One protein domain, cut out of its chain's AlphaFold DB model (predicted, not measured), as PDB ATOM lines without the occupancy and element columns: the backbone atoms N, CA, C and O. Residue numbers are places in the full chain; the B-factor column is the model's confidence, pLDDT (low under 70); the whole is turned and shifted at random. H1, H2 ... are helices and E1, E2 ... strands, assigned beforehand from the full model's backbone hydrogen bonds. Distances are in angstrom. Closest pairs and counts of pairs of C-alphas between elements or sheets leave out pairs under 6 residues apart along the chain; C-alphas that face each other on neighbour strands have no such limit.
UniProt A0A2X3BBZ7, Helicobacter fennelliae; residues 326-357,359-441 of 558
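Overview. This is residues 326 to 357 and 359 to 441 of the 558 residues of a protein of Helicobacter fennelliae (UniProt A0A2X3BBZ7). A twisted sheet of four short strands has the long helix H4 running along one face, over E2 and E3, and the shorter helix H2 on the opposite face, over the edge strand E1. Residues 326 to 334, of which 330 to 334 belong to H1, stick out as an arm at one end of the longest axis, while H3 lies at the other end and H5 lies off the sheet. The 115 printed residues hold H1, H2, E1, E2, E3, H3, H4, H5 and E4 in chain order, a mixed class of helices and strands; the sheet runs E1 E4 E2 E3, all antiparallel. The whole is compact, with a radius of gyration of the C-alphas of 15.4 A, and spans 51 by 35 by 22 A.

Arrangement. H1, residues 330 to 337, is not on the sheet and is only just apart from H2, residues 344 to 352, at 8.3 A. H2 is on the sheet over E1, residues 359 to 363, at a height over the sheet of 9.3 A; the closest C-alphas are those of Phe 348 and Ile 359, 6.4 A. E1 is the antiparallel neighbour of E4, residues 436 to 440, with N 360 and O 438 within hydrogen-bond range at 2.8 A. E2, residues 378 to 382, pairs antiparallel with E4, N 379 and O 439 being 2.9 A apart. E2 and E3, residues 389 to 392, form a hairpin, with N 380 and O 390 at 2.9 A. H3, residues 395 to 400, and H4, residues 402 to 416, only just touch, with 3 pairs of C-alphas within 8 A, and only at the corner; the closest C-alphas are those of Phe 398 and Phe 405, 6.0 A. H4 is on the sheet at a height of 9.5 A and runs along the strands, at 9 degrees to E2 on the local plane; the C-alphas of Val 390 and Ser 408 are 6.3 A apart, the closest of E3 and H4. H2 and H4 lie on opposite faces. H5, residues 421 to 424, is not on the sheet and is apart from H4. Every O i to N i+4 pair is within hydrogen-bond range in H1, H3 and H4, against 3 of 5 in H2; H5 is too short for such a pair.

Along the chain. H1 begins at C-alpha 330, (42.773, 48.586, 46.709), and is 11.1 A long; H2 is 14.2 A. E1, E2, E3 and E4 measure 11.5, 13.6, 9.9 and 13.7 A. H3 is 8.5 A, H4 20.9 A and H5 5.4 A long. H4 begins at C-alpha 402, (4.991, 30.950, 25.142), and E4 ends at C-alpha 440, (16.108, 36.543, 44.136).

Size, cuts and confidence. The C-alphas farthest apart, those of His 326 and Asn 400, are 51.1 A apart. Residue 358 is not printed, and C-alphas 357 and 359 are 6.6 A apart across that cut. The links E1 to E2 and H5 to E4 are long. Mean pLDDT of the printed part is 95.7, with residues 326 to 327 under 70.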
ATOM      1  N   HIS A 326      40.658  56.787  48.375       52.91
ATOM      2  CA  HIS A 326      41.461  56.273  49.484       52.91
ATOM      3  C   HIS A 326      40.649  55.538  50.560       52.91
ATOM      4  O   HIS A 326      41.237  54.782  51.328       52.91
ATOM      5  N   SER A 327      39.327  55.736  50.634       65.44
ATOM      6  CA  SER A 327      38.478  55.000  51.577       65.44
ATOM      7  C   SER A 327      37.963  53.666  51.029       65.44
ATOM      8  O   SER A 327      37.370  52.904  51.787       65.44
ATOM      9  N   ILE A 328      38.135  53.389  49.731       78.94
ATOM     10  CA  ILE A 328      37.844  52.078  49.142       78.94
ATOM     11  C   ILE A 328      39.170  51.330  49.068       78.94
ATOM     12  O   ILE A 328      40.139  51.825  48.496       78.94
ATOM     13  N   ASP A 329      39.232  50.140  49.656       83.50
ATOM     14  CA  ASP A 329      40.470  49.377  49.661       83.50
ATOM     15  C   ASP A 329      40.888  48.975  48.233       83.50
ATOM     16  O   ASP A 329      40.072  48.780  47.324       83.50
ATOM     17  N   SER A 330      42.200  48.847  48.030       85.38
ATOM     18  CA  SER A 330      42.773  48.586  46.709       85.38
ATOM     19  C   SER A 330      42.318  47.255  46.100       85.38
ATOM     20  O   SER A 330      42.300  47.140  44.873       85.38
ATOM     21  N   ALA A 331      41.981  46.249  46.915       89.31
ATOM     22  CA  ALA A 331      41.540  44.952  46.407       89.31
ATOM     23  C   ALA A 331      40.125  45.065  45.830       89.31
ATOM     24  O   ALA A 331      39.878  44.616  44.709       89.31
ATOM     25  N   THR A 332      39.231  45.758  46.535       91.81
ATOM     26  CA  THR A 332      37.890  46.086  46.046       91.81
ATOM     27  C   THR A 332      37.943  46.900  44.758       91.81
ATOM     28  O   THR A 332      37.261  46.555  43.793       91.81
ATOM     29  N   LEU A 333      38.791  47.932  44.691       91.19
ATOM     30  CA  LEU A 333      38.966  48.712  43.460       91.19
ATOM     31  C   LEU A 333      39.426  47.843  42.286       91.19
ATOM     32  O   LEU A 333      38.861  47.952  41.201       91.19
ATOM     33  N   SER A 334      40.389  46.944  42.502       93.75
ATOM     34  CA  SER A 334      40.838  46.017  41.458       93.75
ATOM     35  C   SER A 334      39.681  45.174  40.915       93.75
ATOM     36  O   SER A 334      39.491  45.104  39.702       93.75
ATOM     37  N   LEU A 335      38.861  44.589  41.794       96.31
ATOM     38  CA  LEU A 335      37.715  43.764  41.396       96.31
ATOM     39  C   LEU A 335      36.668  44.553  40.595       96.31
ATOM     40  O   LEU A 335      36.126  44.045  39.615       96.31
ATOM     41  N   LEU A 336      36.403  45.808  40.971       96.06
ATOM     42  CA  LEU A 336      35.428  46.664  40.286       96.06
ATOM     43  C   LEU A 336      35.792  46.938  38.816       96.06
ATOM     44  O   LEU A 336      34.902  47.151  37.988       96.06
ATOM     45  N   PHE A 337      37.072  46.897  38.447       95.56
ATOM     46  CA  PHE A 337      37.515  47.181  37.076       95.56
ATOM     47  C   PHE A 337      37.864  45.938  36.248       95.56
ATOM     48  O   PHE A 337      38.054  46.064  35.041       95.56
ATOM     49  N   MET A 338      37.841  44.740  36.836       96.50
ATOM     50  CA  MET A 338      38.047  43.483  36.103       96.50
ATOM     51  C   MET A 338      36.857  43.121  35.187       96.50
ATOM     52  O   MET A 338      35.723  43.546  35.453       96.50
ATOM     53  N   PRO A 339      37.076  42.354  34.100       97.12
ATOM     54  CA  PRO A 339      36.001  41.780  33.285       97.12
ATOM     55  C   PRO A 339      35.056  40.907  34.115       97.12
ATOM     56  O   PRO A 339      35.498  40.228  35.038       97.12
ATOM     57  N   ILE A 340      33.758  40.888  33.779       98.00
ATOM     58  CA  ILE A 340      32.763  40.125  34.560       98.00
ATOM     59  C   ILE A 340      33.082  38.624  34.560       98.00
ATOM     60  O   ILE A 340      32.874  37.957  35.570       98.00
ATOM     61  N   ASP A 341      33.613  38.109  33.449       97.38
ATOM     62  CA  ASP A 341      33.979  36.697  33.302       97.38
ATOM     63  C   ASP A 341      35.060  36.263  34.310       97.38
ATOM     64  O   ASP A 341      35.021  35.131  34.782       97.38
ATOM     65  N   ASP A 342      35.949  37.175  34.714       98.12
ATOM     66  CA  ASP A 342      37.069  36.883  35.619       98.12
ATOM     67  C   ASP A 342      36.695  37.010  37.107       98.12
ATOM     68  O   ASP A 342      37.473  36.633  37.984       98.12
ATOM     69  N   ILE A 343      35.518  37.565  37.415       97.81
ATOM     70  CA  ILE A 343      35.068  37.845  38.790       97.81
ATOM     71  C   ILE A 343      33.726  37.192  39.133       97.81
ATOM     72  O   ILE A 343      33.129  37.545  40.150       97.81
ATOM     73  N   GLN A 344      33.230  36.245  38.328       97.56
ATOM     74  CA  GLN A 344      31.929  35.607  38.581       97.56
ATOM     75  C   GLN A 344      31.856  34.964  39.969       97.56
ATOM     76  O   GLN A 344      30.888  35.201  40.689       97.56
ATOM     77  N   ASP A 345      32.899  34.246  40.392       98.00
ATOM     78  CA  ASP A 345      32.956  33.641  41.729       98.00
ATOM     79  C   ASP A 345      32.821  34.699  42.829       98.00
ATOM     80  O   ASP A 345      32.041  34.537  43.767       98.00
ATOM     81  N   LYS A 346      33.493  35.848  42.667       98.00
ATOM     82  CA  LYS A 346      33.384  36.986  43.593       98.00
ATOM     83  C   LYS A 346      31.994  37.605  43.598       98.00
ATOM     84  O   LYS A 346      31.505  37.996  44.654       98.00
ATOM     85  N   LEU A 347      31.321  37.650  42.452       98.25
ATOM     86  CA  LEU A 347      29.926  38.081  42.378       98.25
ATOM     87  C   LEU A 347      29.001  37.097  43.107       98.25
ATOM     88  O   LEU A 347      28.124  37.543  43.847       98.25
ATOM     89  N   PHE A 348      29.210  35.785  42.982       98.38
ATOM     90  CA  PHE A 348      28.444  34.787  43.734       98.38
ATOM     91  C   PHE A 348      28.750  34.807  45.239       98.38
ATOM     92  O   PHE A 348      27.829  34.626  46.037       98.38
ATOM     93  N   GLU A 349      29.983  35.112  45.656       97.75
ATOM     94  CA  GLU A 349      30.344  35.320  47.070       97.75
ATOM     95  C   GLU A 349      29.505  36.440  47.720       97.75
ATOM     96  O   GLU A 349      29.178  36.351  48.908       97.75
ATOM     97  N   THR A 350      29.040  37.437  46.947       97.50
ATOM     98  CA  THR A 350      28.138  38.495  47.458       97.50
ATOM     99  C   THR A 350      26.789  37.967  47.951       97.50
ATOM    100  O   THR A 350      26.093  38.681  48.666       97.50
ATOM    101  N   ASN A 351      26.414  36.717  47.648       97.81
ATOM    102  CA  ASN A 351      25.212  36.075  48.200       97.81
ATOM    103  C   ASN A 351      25.269  35.882  49.723       97.81
ATOM    104  O   ASN A 351      24.245  35.583  50.339       97.81
ATOM    105  N   THR A 352      26.450  36.027  50.327       96.00
ATOM    106  CA  THR A 352      26.631  36.040  51.784       96.00
ATOM    107  C   THR A 352      26.198  37.363  52.422       96.00
ATOM    108  O   THR A 352      25.909  37.394  53.617       96.00
ATOM    109  N   CYS A 353      26.091  38.442  51.639       96.38
ATOM    110  CA  CYS A 353      25.665  39.745  52.122       96.38
ATOM    111  C   CYS A 353      24.141  39.778  52.317       96.38
ATOM    112  O   CYS A 353      23.380  39.711  51.353       96.38
ATOM    113  N   GLU A 354      23.679  39.947  53.558       95.44
ATOM    114  CA  GLU A 354      22.244  39.946  53.890       95.44
ATOM    115  C   GLU A 354      21.457  41.129  53.302       95.44
ATOM    116  O   GLU A 354      20.229  41.076  53.227       95.44
ATOM    117  N   PHE A 355      22.162  42.184  52.884       97.06
ATOM    118  CA  PHE A 355      21.581  43.390  52.297       97.06
ATOM    119  C   PHE A 355      21.445  43.306  50.774       97.06
ATOM    120  O   PHE A 355      21.039  44.282  50.147       97.06
ATOM    121  N   LEU A 356      21.791  42.176  50.154       97.56
ATOM    122  CA  LEU A 356      21.694  41.979  48.712       97.56
ATOM    123  C   LEU A 356      20.777  40.788  48.388       97.56
ATOM    124  O   LEU A 356      20.871  39.750  49.042       97.56
ATOM    125  N   PRO A 357      19.915  40.891  47.358       97.31
ATOM    126  CA  PRO A 357      19.207  39.728  46.824       97.31
ATOM    127  C   PRO A 357      20.215  38.702  46.308       97.31
ATOM    128  O   PRO A 357      21.218  39.092  45.701       97.31
ATOM    129  N   ILE A 359      22.054  36.123  43.835       98.31
ATOM    130  CA  ILE A 359      22.220  35.834  42.406       98.31
ATOM    131  C   ILE A 359      22.211  34.322  42.190       98.31
ATOM    132  O   ILE A 359      22.871  33.582  42.922       98.31
ATOM    133  N   TYR A 360      21.498  33.882  41.152       98.56
ATOM    134  CA  TYR A 360      21.415  32.482  40.727       98.56
ATOM    135  C   TYR A 360      22.142  32.197  39.408       98.56
ATOM    136  O   TYR A 360      22.456  31.045  39.135       98.56
ATOM    137  N   GLY A 361      22.420  33.215  38.590       98.38
ATOM    138  CA  GLY A 361      23.130  33.037  37.324       98.38
ATOM    139  C   GLY A 361      23.483  34.359  36.652       98.38
ATOM    140  O   GLY A 361      22.789  35.357  36.853       98.38
ATOM    141  N   ILE A 362      24.554  34.362  35.859       98.62
ATOM    142  CA  ILE A 362      25.054  35.512  35.095       98.62
ATOM    143  C   ILE A 362      25.403  35.009  33.693       98.62
ATOM    144  O   ILE A 362      26.164  34.058  33.557       98.62
ATOM    145  N   TYR A 363      24.854  35.645  32.660       98.44
ATOM    146  CA  TYR A 363      24.913  35.153  31.284       98.44
ATOM    147  C   TYR A 363      25.186  36.288  30.293       98.44
ATOM    148  O   TYR A 363      24.821  37.449  30.529       98.44
ATOM    149  N   LYS A 364      25.817  35.964  29.158       97.88
ATOM    150  CA  LYS A 364      26.105  36.943  28.094       97.88
ATOM    151  C   LYS A 364      24.868  37.256  27.260       97.88
ATOM    152  O   LYS A 364      24.709  38.374  26.774       97.88
ATOM    153  N   ASN A 365      23.984  36.280  27.103       97.62
ATOM    154  CA  ASN A 365      22.743  36.387  26.345       97.62
ATOM    155  C   ASN A 365      21.631  35.577  27.026       97.62
ATOM    156  O   ASN A 365      21.858  34.888  28.018       97.62
ATOM    157  N   VAL A 366      20.399  35.722  26.536       98.06
ATOM    158  CA  VAL A 366      19.231  35.090  27.169       98.06
ATOM    159  C   VAL A 366      19.113  33.604  26.828       98.06
ATOM    160  O   VAL A 366      18.425  32.869  27.526       98.06
ATOM    161  N   GLU A 367      19.767  33.168  25.755       97.50
ATOM    162  CA  GLU A 367      19.784  31.784  25.285       97.50
ATOM    163  C   GLU A 367      20.644  30.874  26.171       97.50
ATOM    164  O   GLU A 367      20.370  29.682  26.261       97.50
ATOM    165  N   GLU A 368      21.649  31.433  26.845       97.94
ATOM    166  CA  GLU A 368      22.505  30.731  27.810       97.94
ATOM    167  C   GLU A 368      21.806  30.421  29.148       97.94
ATOM    168  O   GLU A 368      22.360  29.693  29.970       97.94
ATOM    169  N   ILE A 369      20.606  30.963  29.393       98.25
ATOM    170  CA  ILE A 369      19.902  30.787  30.668       98.25
ATOM    171  C   ILE A 369      19.374  29.351  30.788       98.25
ATOM    172  O   ILE A 369      18.412  28.969  30.117       98.25
ATOM    173  N   ASP A 370      19.930  28.585  31.726       97.44
ATOM    174  CA  ASP A 370      19.398  27.274  32.097       97.44
ATOM    175  C   ASP A 370      18.312  27.398  33.180       97.44
ATOM    176  O   ASP A 370      18.578  27.434  34.384       97.44
ATOM    177  N   PHE A 371      17.050  27.434  32.746       98.00
ATOM    178  CA  PHE A 371      15.886  27.520  33.634       98.00
ATOM    179  C   PHE A 371      15.693  26.287  34.537       98.00
ATOM    180  O   PHE A 371      14.945  26.359  35.521       98.00
ATOM    181  N   THR A 372      16.342  25.155  34.243       97.25
ATOM    182  CA  THR A 372      16.220  23.944  35.070       97.25
ATOM    183  C   THR A 372      16.910  24.110  36.423       97.25
ATOM    184  O   THR A 372      16.414  23.591  37.423       97.25
ATOM    185  N   LEU A 373      17.971  24.923  36.477       96.94
ATOM    186  CA  LEU A 373      18.750  25.219  37.683       96.94
ATOM    187  C   LEU A 373      18.146  26.346  38.539       96.94
ATOM    188  O   LEU A 373      18.562  26.554  39.679       96.94
ATOM    189  N   LEU A 374      17.171  27.088  38.004       98.12
ATOM    190  CA  LEU A 374      16.582  28.248  38.676       98.12
ATOM    191  C   LEU A 374      15.471  27.852  39.668       98.12
ATOM    192  O   LEU A 374      14.750  26.876  39.432       98.12
ATOM    193  N   PRO A 375      15.267  28.623  40.755       98.12
ATOM    194  CA  PRO A 375      14.163  28.400  41.694       98.12
ATOM    195  C   PRO A 375      12.782  28.643  41.057       98.12
ATOM    196  O   PRO A 375      12.679  29.110  39.923       98.12
ATOM    197  N   GLN A 376      11.701  28.354  41.796       98.12
ATOM    198  CA  GLN A 376      10.325  28.533  41.297       98.12
ATOM    199  C   GLN A 376       9.970  29.995  40.989       98.12
ATOM    200  O   GLN A 376       9.101  30.246  40.160       98.12
ATOM    201  N   SER A 377      10.640  30.959  41.623       98.06
ATOM    202  CA  SER A 377      10.451  32.387  41.367       98.06
ATOM    203  C   SER A 377      11.780  33.139  41.393       98.06
ATOM    204  O   SER A 377      12.673  32.830  42.185       98.06
ATOM    205  N   PHE A 378      11.933  34.112  40.496       98.50
ATOM    206  CA  PHE A 378      13.172  34.870  40.309       98.50
ATOM    207  C   PHE A 378      12.936  36.146  39.493       98.50
ATOM    208  O   PHE A 378      11.875  36.354  38.898       98.50
ATOM    209  N   VAL A 379      13.944  37.012  39.442       98.25
ATOM    210  CA  VAL A 379      13.954  38.207  38.598       98.25
ATOM    211  C   VAL A 379      15.086  38.104  37.587       98.25
ATOM    212  O   VAL A 379      16.225  37.848  37.960       98.25
ATOM    213  N   LEU A 380      14.786  38.338  36.310       98.69
ATOM    214  CA  LEU A 380      15.800  38.519  35.271       98.69
ATOM    215  C   LEU A 380      16.071  40.009  35.097       98.69
ATOM    216  O   LEU A 380      15.122  40.782  34.921       98.69
ATOM    217  N   LYS A 381      17.342  40.413  35.113       98.12
ATOM    218  CA  LYS A 381      17.743  41.814  34.950       98.12
ATOM    219  C   LYS A 381      18.936  41.976  34.020       98.12
ATOM    220  O   LYS A 381      19.824  41.131  33.996       98.12
ATOM    221  N   THR A 382      18.983  43.089  33.298       98.38
ATOM    222  CA  THR A 382      20.217  43.597  32.686       98.38
ATOM    223  C   THR A 382      20.984  44.469  33.677       98.38
ATOM    224  O   THR A 382      20.380  45.165  34.497       98.38
ATOM    225  N   ASN A 383      22.316  44.420  33.641       98.19
ATOM    226  CA  ASN A 383      23.167  45.115  34.615       98.19
ATOM    227  C   ASN A 383      23.454  46.587  34.273       98.19
ATOM    228  O   ASN A 383      23.707  47.385  35.173       98.19
ATOM    229  N   HIS A 384      23.407  46.946  32.991       96.69
ATOM    230  CA  HIS A 384      23.993  48.171  32.433       96.69
ATOM    231  C   HIS A 384      22.984  49.277  32.097       96.69
ATOM    232  O   HIS A 384      23.317  50.217  31.371       96.69
ATOM    233  N   ASP A 385      21.732  49.157  32.534       94.31
ATOM    234  CA  ASP A 385      20.679  50.082  32.123       94.31
ATOM    235  C   ASP A 385      19.516  50.215  33.121       94.31
ATOM    236  O   ASP A 385      19.566  49.738  34.258       94.31
ATOM    237  N   CYS A 386      18.452  50.896  32.681       90.50
ATOM    238  CA  CYS A 386      17.180  50.994  33.386       90.50
ATOM    239  C   CYS A 386      16.033  50.376  32.567       90.50
ATOM    240  O   CYS A 386      15.873  50.629  31.367       90.50
ATOM    241  N   GLY A 387      15.190  49.597  33.256       90.81
ATOM    242  CA  GLY A 387      13.952  49.013  32.733       90.81
ATOM    243  C   GLY A 387      14.076  47.592  32.175       90.81
ATOM    244  O   GLY A 387      13.043  46.953  31.941       90.81
ATOM    245  N   GLY A 388      15.296  47.072  31.999       95.25
ATOM    246  CA  GLY A 388      15.543  45.695  31.575       95.25
ATOM    247  C   GLY A 388      15.341  44.716  32.726       95.25
ATOM    248  O   GLY A 388      16.291  44.192  33.284       95.25
ATOM    249  N   VAL A 389      14.080  44.524  33.114       96.88
ATOM    250  CA  VAL A 389      13.656  43.672  34.235       96.88
ATOM    251  C   VAL A 389      12.464  42.815  33.810       96.88
ATOM    252  O   VAL A 389      11.519  43.338  33.207       96.88
ATOM    253  N   VAL A 390      12.481  41.527  34.146       98.06
ATOM    254  CA  VAL A 390      11.357  40.590  33.995       98.06
ATOM    255  C   VAL A 390      11.141  39.887  35.331       98.06
ATOM    256  O   VAL A 390      12.062  39.281  35.871       98.06
ATOM    257  N   LEU A 391       9.922  39.980  35.862       96.94
ATOM    258  CA  LEU A 391       9.524  39.311  37.098       96.94
ATOM    259  C   LEU A 391       8.937  37.938  36.759       96.94
ATOM    260  O   LEU A 391       7.975  37.868  35.996       96.94
ATOM    261  N   VAL A 392       9.485  36.871  37.339       97.75
ATOM    262  CA  VAL A 392       8.971  35.503  37.199       97.75
ATOM    263  C   VAL A 392       8.474  35.038  38.565       97.75
ATOM    264  O   VAL A 392       9.264  34.696  39.442       97.75
ATOM    265  N   GLN A 393       7.157  35.103  38.773       96.69
ATOM    266  CA  GLN A 393       6.516  34.708  40.037       96.69
ATOM    267  C   GLN A 393       6.290  33.195  40.133       96.69
ATOM    268  O   GLN A 393       6.409  32.639  41.220       96.69
ATOM    269  N   ASP A 394       6.007  32.553  38.998       97.81
ATOM    270  CA  ASP A 394       5.900  31.106  38.857       97.81
ATOM    271  C   ASP A 394       6.634  30.673  37.581       97.81
ATOM    272  O   ASP A 394       6.310  31.114  36.472       97.81
ATOM    273  N   LYS A 395       7.679  29.857  37.747       98.12
ATOM    274  CA  LYS A 395       8.545  29.400  36.659       98.12
ATOM    275  C   LYS A 395       7.787  28.530  35.661       98.12
ATOM    276  O   LYS A 395       7.985  28.691  34.459       98.12
ATOM    277  N   ASP A 396       6.928  27.635  36.133       98.25
ATOM    278  CA  ASP A 396       6.225  26.697  35.261       98.25
ATOM    279  C   ASP A 396       5.176  27.424  34.419       98.25
ATOM    280  O   ASP A 396       5.087  27.203  33.212       98.25
ATOM    281  N   GLU A 397       4.420  28.347  35.015       98.12
ATOM    282  CA  GLU A 397       3.499  29.214  34.279       98.12
ATOM    283  C   GLU A 397       4.250  30.054  33.241       98.12
ATOM    284  O   GLU A 397       3.840  30.128  32.078       98.12
ATOM    285  N   PHE A 398       5.378  30.648  33.640       98.31
ATOM    286  CA  PHE A 398       6.198  31.475  32.764       98.31
ATOM    287  C   PHE A 398       6.721  30.699  31.550       98.31
ATOM    288  O   PHE A 398       6.593  31.179  30.424       98.31
ATOM    289  N   LEU A 399       7.258  29.492  31.754       98.00
ATOM    290  CA  LEU A 399       7.781  28.645  30.677       98.00
ATOM    291  C   LEU A 399       6.670  28.080  29.780       98.00
ATOM    292  O   LEU A 399       6.858  27.953  28.567       98.00
ATOM    293  N   ASN A 400       5.495  27.775  30.339       98.19
ATOM    294  CA  ASN A 400       4.356  27.269  29.569       98.19
ATOM    295  C   ASN A 400       3.643  28.373  28.771       98.19
ATOM    296  O   ASN A 400       3.070  28.112  27.705       98.19
ATOM    297  N   ASN A 401       3.700  29.626  29.229       98.00
ATOM    298  CA  ASN A 401       3.138  30.769  28.522       98.00
ATOM    299  C   ASN A 401       4.102  31.294  27.447       98.00
ATOM    300  O   ASN A 401       4.774  32.313  27.617       98.00
ATOM    301  N   LYS A 402       4.110  30.626  26.284       97.38
ATOM    302  CA  LYS A 402       4.991  30.950  25.142       97.38
ATOM    303  C   LYS A 402       5.011  32.433  24.765       97.38
ATOM    304  O   LYS A 402       6.059  32.948  24.385       97.38
ATOM    305  N   LYS A 403       3.866  33.122  24.850       98.00
ATOM    306  CA  LYS A 403       3.771  34.547  24.505       98.00
ATOM    307  C   LYS A 403       4.534  35.407  25.513       98.00
ATOM    308  O   LYS A 403       5.397  36.178  25.108       98.00
ATOM    309  N   VAL A 404       4.231  35.259  26.804       98.06
ATOM    310  CA  VAL A 404       4.878  36.036  27.874       98.06
ATOM    311  C   VAL A 404       6.371  35.731  27.938       98.06
ATOM    312  O   VAL A 404       7.176  36.654  28.068       98.06
ATOM    313  N   PHE A 405       6.744  34.460  27.782       98.44
ATOM    314  CA  PHE A 405       8.135  34.037  27.692       98.44
ATOM    315  C   PHE A 405       8.867  34.764  26.558       98.44
ATOM    316  O   PHE A 405       9.870  35.437  26.796       98.44
ATOM    317  N   GLN A 406       8.332  34.700  25.332       98.12
ATOM    318  CA  GLN A 406       8.959  35.315  24.164       98.12
ATOM    319  C   GLN A 406       9.054  36.842  24.296       98.12
ATOM    320  O   GLN A 406      10.126  37.401  24.076       98.12
ATOM    321  N   GLU A 407       7.981  37.514  24.724       98.25
ATOM    322  CA  GLU A 407       7.973  38.968  24.954       98.25
ATOM    323  C   GLU A 407       9.014  39.384  26.007       98.25
ATOM    324  O   GLU A 407       9.676  40.416  25.869       98.25
ATOM    325  N   SER A 408       9.199  38.560  27.041       98.38
ATOM    326  CA  SER A 408      10.193  38.776  28.093       98.38
ATOM    327  C   SER A 408      11.624  38.599  27.587       98.38
ATOM    328  O   SER A 408      12.476  39.449  27.854       98.38
ATOM    329  N   MET A 409      11.889  37.540  26.817       98.50
ATOM    330  CA  MET A 409      13.202  37.316  26.207       98.50
ATOM    331  C   MET A 409      13.537  38.415  25.196       98.50
ATOM    332  O   MET A 409      14.640  38.955  25.218       98.50
ATOM    333  N   ASP A 410      12.579  38.833  24.365       98.31
ATOM    334  CA  ASP A 410      12.768  39.916  23.394       98.31
ATOM    335  C   ASP A 410      13.014  41.265  24.071       98.31
ATOM    336  O   ASP A 410      13.850  42.052  23.613       98.31
ATOM    337  N   LYS A 411      12.341  41.526  25.199       98.19
ATOM    338  CA  LYS A 411      12.637  42.685  26.041       98.19
ATOM    339  C   LYS A 411      14.098  42.649  26.495       98.19
ATOM    340  O   LYS A 411      14.820  43.612  26.249       98.19
ATOM    341  N   LEU A 412      14.556  41.558  27.104       98.44
ATOM    342  CA  LEU A 412      15.932  41.442  27.598       98.44
ATOM    343  C   LEU A 412      16.963  41.533  26.460       98.44
ATOM    344  O   LEU A 412      17.896  42.325  26.565       98.44
ATOM    345  N   ARG A 413      16.748  40.849  25.325       98.31
ATOM    346  CA  ARG A 413      17.590  40.974  24.116       98.31
ATOM    347  C   ARG A 413      17.699  42.417  23.648       98.31
ATOM    348  O   ARG A 413      18.785  42.884  23.313       98.31
ATOM    349  N   LYS A 414      16.582  43.147  23.610       96.88
ATOM    350  CA  LYS A 414      16.578  44.556  23.209       96.88
ATOM    351  C   LYS A 414      17.408  45.412  24.161       96.88
ATOM    352  O   LYS A 414      18.120  46.296  23.695       96.88
ATOM    353  N   HIS A 415      17.300  45.174  25.464       97.12
ATOM    354  CA  HIS A 415      18.064  45.892  26.483       97.12
ATOM    355  C   HIS A 415      19.569  45.571  26.396       97.12
ATOM    356  O   HIS A 415      20.368  46.500  26.294       97.12
ATOM    357  N   LEU A 416      19.952  44.294  26.277       97.06
ATOM    358  CA  LEU A 416      21.341  43.862  26.044       97.06
ATOM    359  C   LEU A 416      21.965  44.514  24.802       97.06
ATOM    360  O   LEU A 416      23.096  44.982  24.845       97.06
ATOM    361  N   ASN A 417      21.201  44.617  23.711       95.50
ATOM    362  CA  ASN A 417      21.661  45.223  22.458       95.50
ATOM    363  C   ASN A 417      21.541  46.758  22.423       95.50
ATOM    364  O   ASN A 417      21.796  47.374  21.387       95.50
ATOM    365  N   THR A 418      21.123  47.398  23.519       93.19
ATOM    366  CA  THR A 418      21.000  48.855  23.590       93.19
ATOM    367  C   THR A 418      21.957  49.430  24.619       93.19
ATOM    368  O   THR A 418      21.802  49.217  25.816       93.19
ATOM    369  N   ASN A 419      22.878  50.278  24.168       93.50
ATOM    370  CA  ASN A 419      23.686  51.078  25.078       93.50
ATOM    371  C   ASN A 419      22.838  52.228  25.658       93.50
ATOM    372  O   ASN A 419      22.362  53.094  24.913       93.50
ATOM    373  N   TYR A 420      22.633  52.241  26.980       93.06
ATOM    374  CA  TYR A 420      21.747  53.197  27.652       93.06
ATOM    375  C   TYR A 420      22.194  54.659  27.480       93.06
ATOM    376  O   TYR A 420      21.347  55.537  27.287       93.06
ATOM    377  N   TYR A 421      23.506  54.912  27.391       94.50
ATOM    378  CA  TYR A 421      24.068  56.238  27.109       94.50
ATOM    379  C   TYR A 421      23.491  56.855  25.822       94.50
ATOM    380  O   TYR A 421      23.208  58.055  25.767       94.50
ATOM    381  N   THR A 422      23.203  56.050  24.794       90.00
ATOM    382  CA  THR A 422      22.644  56.560  23.529       90.00
ATOM    383  C   THR A 422      21.246  57.173  23.678       90.00
ATOM    384  O   THR A 422      20.833  57.960  22.822       90.00
ATOM    385  N   LYS A 423      20.524  56.860  24.762       86.19
ATOM    386  CA  LYS A 423      19.188  57.395  25.057       86.19
ATOM    387  C   LYS A 423      19.234  58.653  25.916       86.19
ATOM    388  O   LYS A 423      18.487  59.592  25.648       86.19
ATOM    389  N   THR A 424      20.065  58.658  26.954       89.31
ATOM    390  CA  THR A 424      20.008  59.673  28.021       89.31
ATOM    391  C   THR A 424      21.240  60.570  28.092       89.31
ATOM    392  O   THR A 424      21.176  61.625  28.722       89.31
ATOM    393  N   ARG A 425      22.331  60.192  27.408       94.38
ATOM    394  CA  ARG A 425      23.677  60.785  27.519       94.38
ATOM    395  C   ARG A 425      24.289  60.685  28.915       94.38
ATOM    396  O   ARG A 425      25.172  61.452  29.280       94.38
ATOM    397  N   GLU A 426      23.837  59.716  29.702       95.19
ATOM    398  CA  GLU A 426      24.466  59.351  30.967       95.19
ATOM    399  C   GLU A 426      25.731  58.537  30.678       95.19
ATOM    400  O   GLU A 426      25.671  57.335  30.430       95.19
ATOM    401  N   TRP A 427      26.877  59.223  30.632       95.06
ATOM    402  CA  TRP A 427      28.141  58.656  30.149       95.06
ATOM    403  C   TRP A 427      28.591  57.403  30.911       95.06
ATOM    404  O   TRP A 427      29.208  56.533  30.309       95.06
ATOM    405  N   HIS A 428      28.281  57.290  32.208       95.31
ATOM    406  CA  HIS A 428      28.763  56.185  33.040       95.31
ATOM    407  C   HIS A 428      28.171  54.836  32.612       95.31
ATOM    408  O   HIS A 428      28.789  53.810  32.868       95.31
ATOM    409  N   TYR A 429      27.056  54.812  31.876       96.38
ATOM    410  CA  TYR A 429      26.547  53.582  31.264       96.38
ATOM    411  C   TYR A 429      27.273  53.184  29.970       96.38
ATOM    412  O   TYR A 429      27.092  52.070  29.488       96.38
ATOM    413  N   ASN A 430      28.072  54.075  29.372       95.12
ATOM    414  CA  ASN A 430      28.589  53.895  28.014       95.12
ATOM    415  C   ASN A 430      29.537  52.698  27.868       95.12
ATOM    416  O   ASN A 430      29.538  52.058  26.819       95.12
ATOM    417  N   SER A 431      30.353  52.427  28.889       94.94
ATOM    418  CA  SER A 431      31.395  51.393  28.874       94.94
ATOM    419  C   SER A 431      31.051  50.160  29.704       94.94
ATOM    420  O   SER A 431      31.904  49.287  29.855       94.94
ATOM    421  N   ILE A 432      29.846  50.090  30.279       97.38
ATOM    422  CA  ILE A 432      29.442  48.924  31.064       97.38
ATOM    423  C   ILE A 432      29.235  47.754  30.111       97.38
ATOM    424  O   ILE A 432      28.513  47.863  29.119       97.38
ATOM    425  N   GLU A 433      29.874  46.635  30.430       96.00
ATOM    426  CA  GLU A 433      29.725  45.387  29.700       96.00
ATOM    427  C   GLU A 433      28.323  44.792  29.956       96.00
ATOM    428  O   GLU A 433      28.006  44.470  31.106       96.00
ATOM    429  N   PRO A 434      27.469  44.629  28.925       98.00
ATOM    430  CA  PRO A 434      26.127  44.093  29.117       98.00
ATOM    431  C   PRO A 434      26.134  42.618  29.536       98.00
ATOM    432  O   PRO A 434      26.805  41.773  28.933       98.00
ATOM    433  N   ARG A 435      25.326  42.300  30.545       98.44
ATOM    434  CA  ARG A 435      24.989  40.953  31.013       98.44
ATOM    435  C   ARG A 435      23.516  40.882  31.370       98.44
ATOM    436  O   ARG A 435      22.918  41.873  31.793       98.44
ATOM    437  N   VAL A 436      22.945  39.689  31.238       98.62
ATOM    438  CA  VAL A 436      21.679  39.340  31.882       98.62
ATOM    439  C   VAL A 436      21.993  38.462  33.082       98.62
ATOM    440  O   VAL A 436      22.784  37.529  32.987       98.62
ATOM    441  N   PHE A 437      21.399  38.766  34.224       98.69
ATOM    442  CA  PHE A 437      21.576  37.984  35.436       98.69
ATOM    443  C   PHE A 437      20.228  37.649  36.065       98.69
ATOM    444  O   PHE A 437      19.216  38.315  35.820       98.69
ATOM    445  N   VAL A 438      20.229  36.581  36.851       98.69
ATOM    446  CA  VAL A 438      19.072  36.082  37.585       98.69
ATOM    447  C   VAL A 438      19.302  36.366  39.061       98.69
ATOM    448  O   VAL A 438      20.327  35.957  39.607       98.69
ATOM    449  N   GLU A 439      18.348  37.012  39.720       98.25
ATOM    450  CA  GLU A 439      18.396  37.254  41.160       98.25
ATOM    451  C   GLU A 439      17.105  36.858  41.888       98.25
ATOM    452  O   GLU A 439      16.073  36.542  41.288       98.25
ATOM    453  N   GLU A 440      17.183  36.865  43.212       97.88
ATOM    454  CA  GLU A 440      16.108  36.543  44.136       97.88
ATOM    455  C   GLU A 440      14.893  37.463  43.975       97.88
ATOM    456  O   GLU A 440      14.981  38.691  44.026       97.88
ATOM    457  N   MET A 441      13.717  36.841  43.848       96.31
ATOM    458  CA  MET A 441      12.440  37.535  43.944       96.31
ATOM    459  C   MET A 441      12.122  37.821  45.414       96.31
ATOM    460  O   MET A 441      11.718  36.929  46.157       96.31
TER     461      MET A 441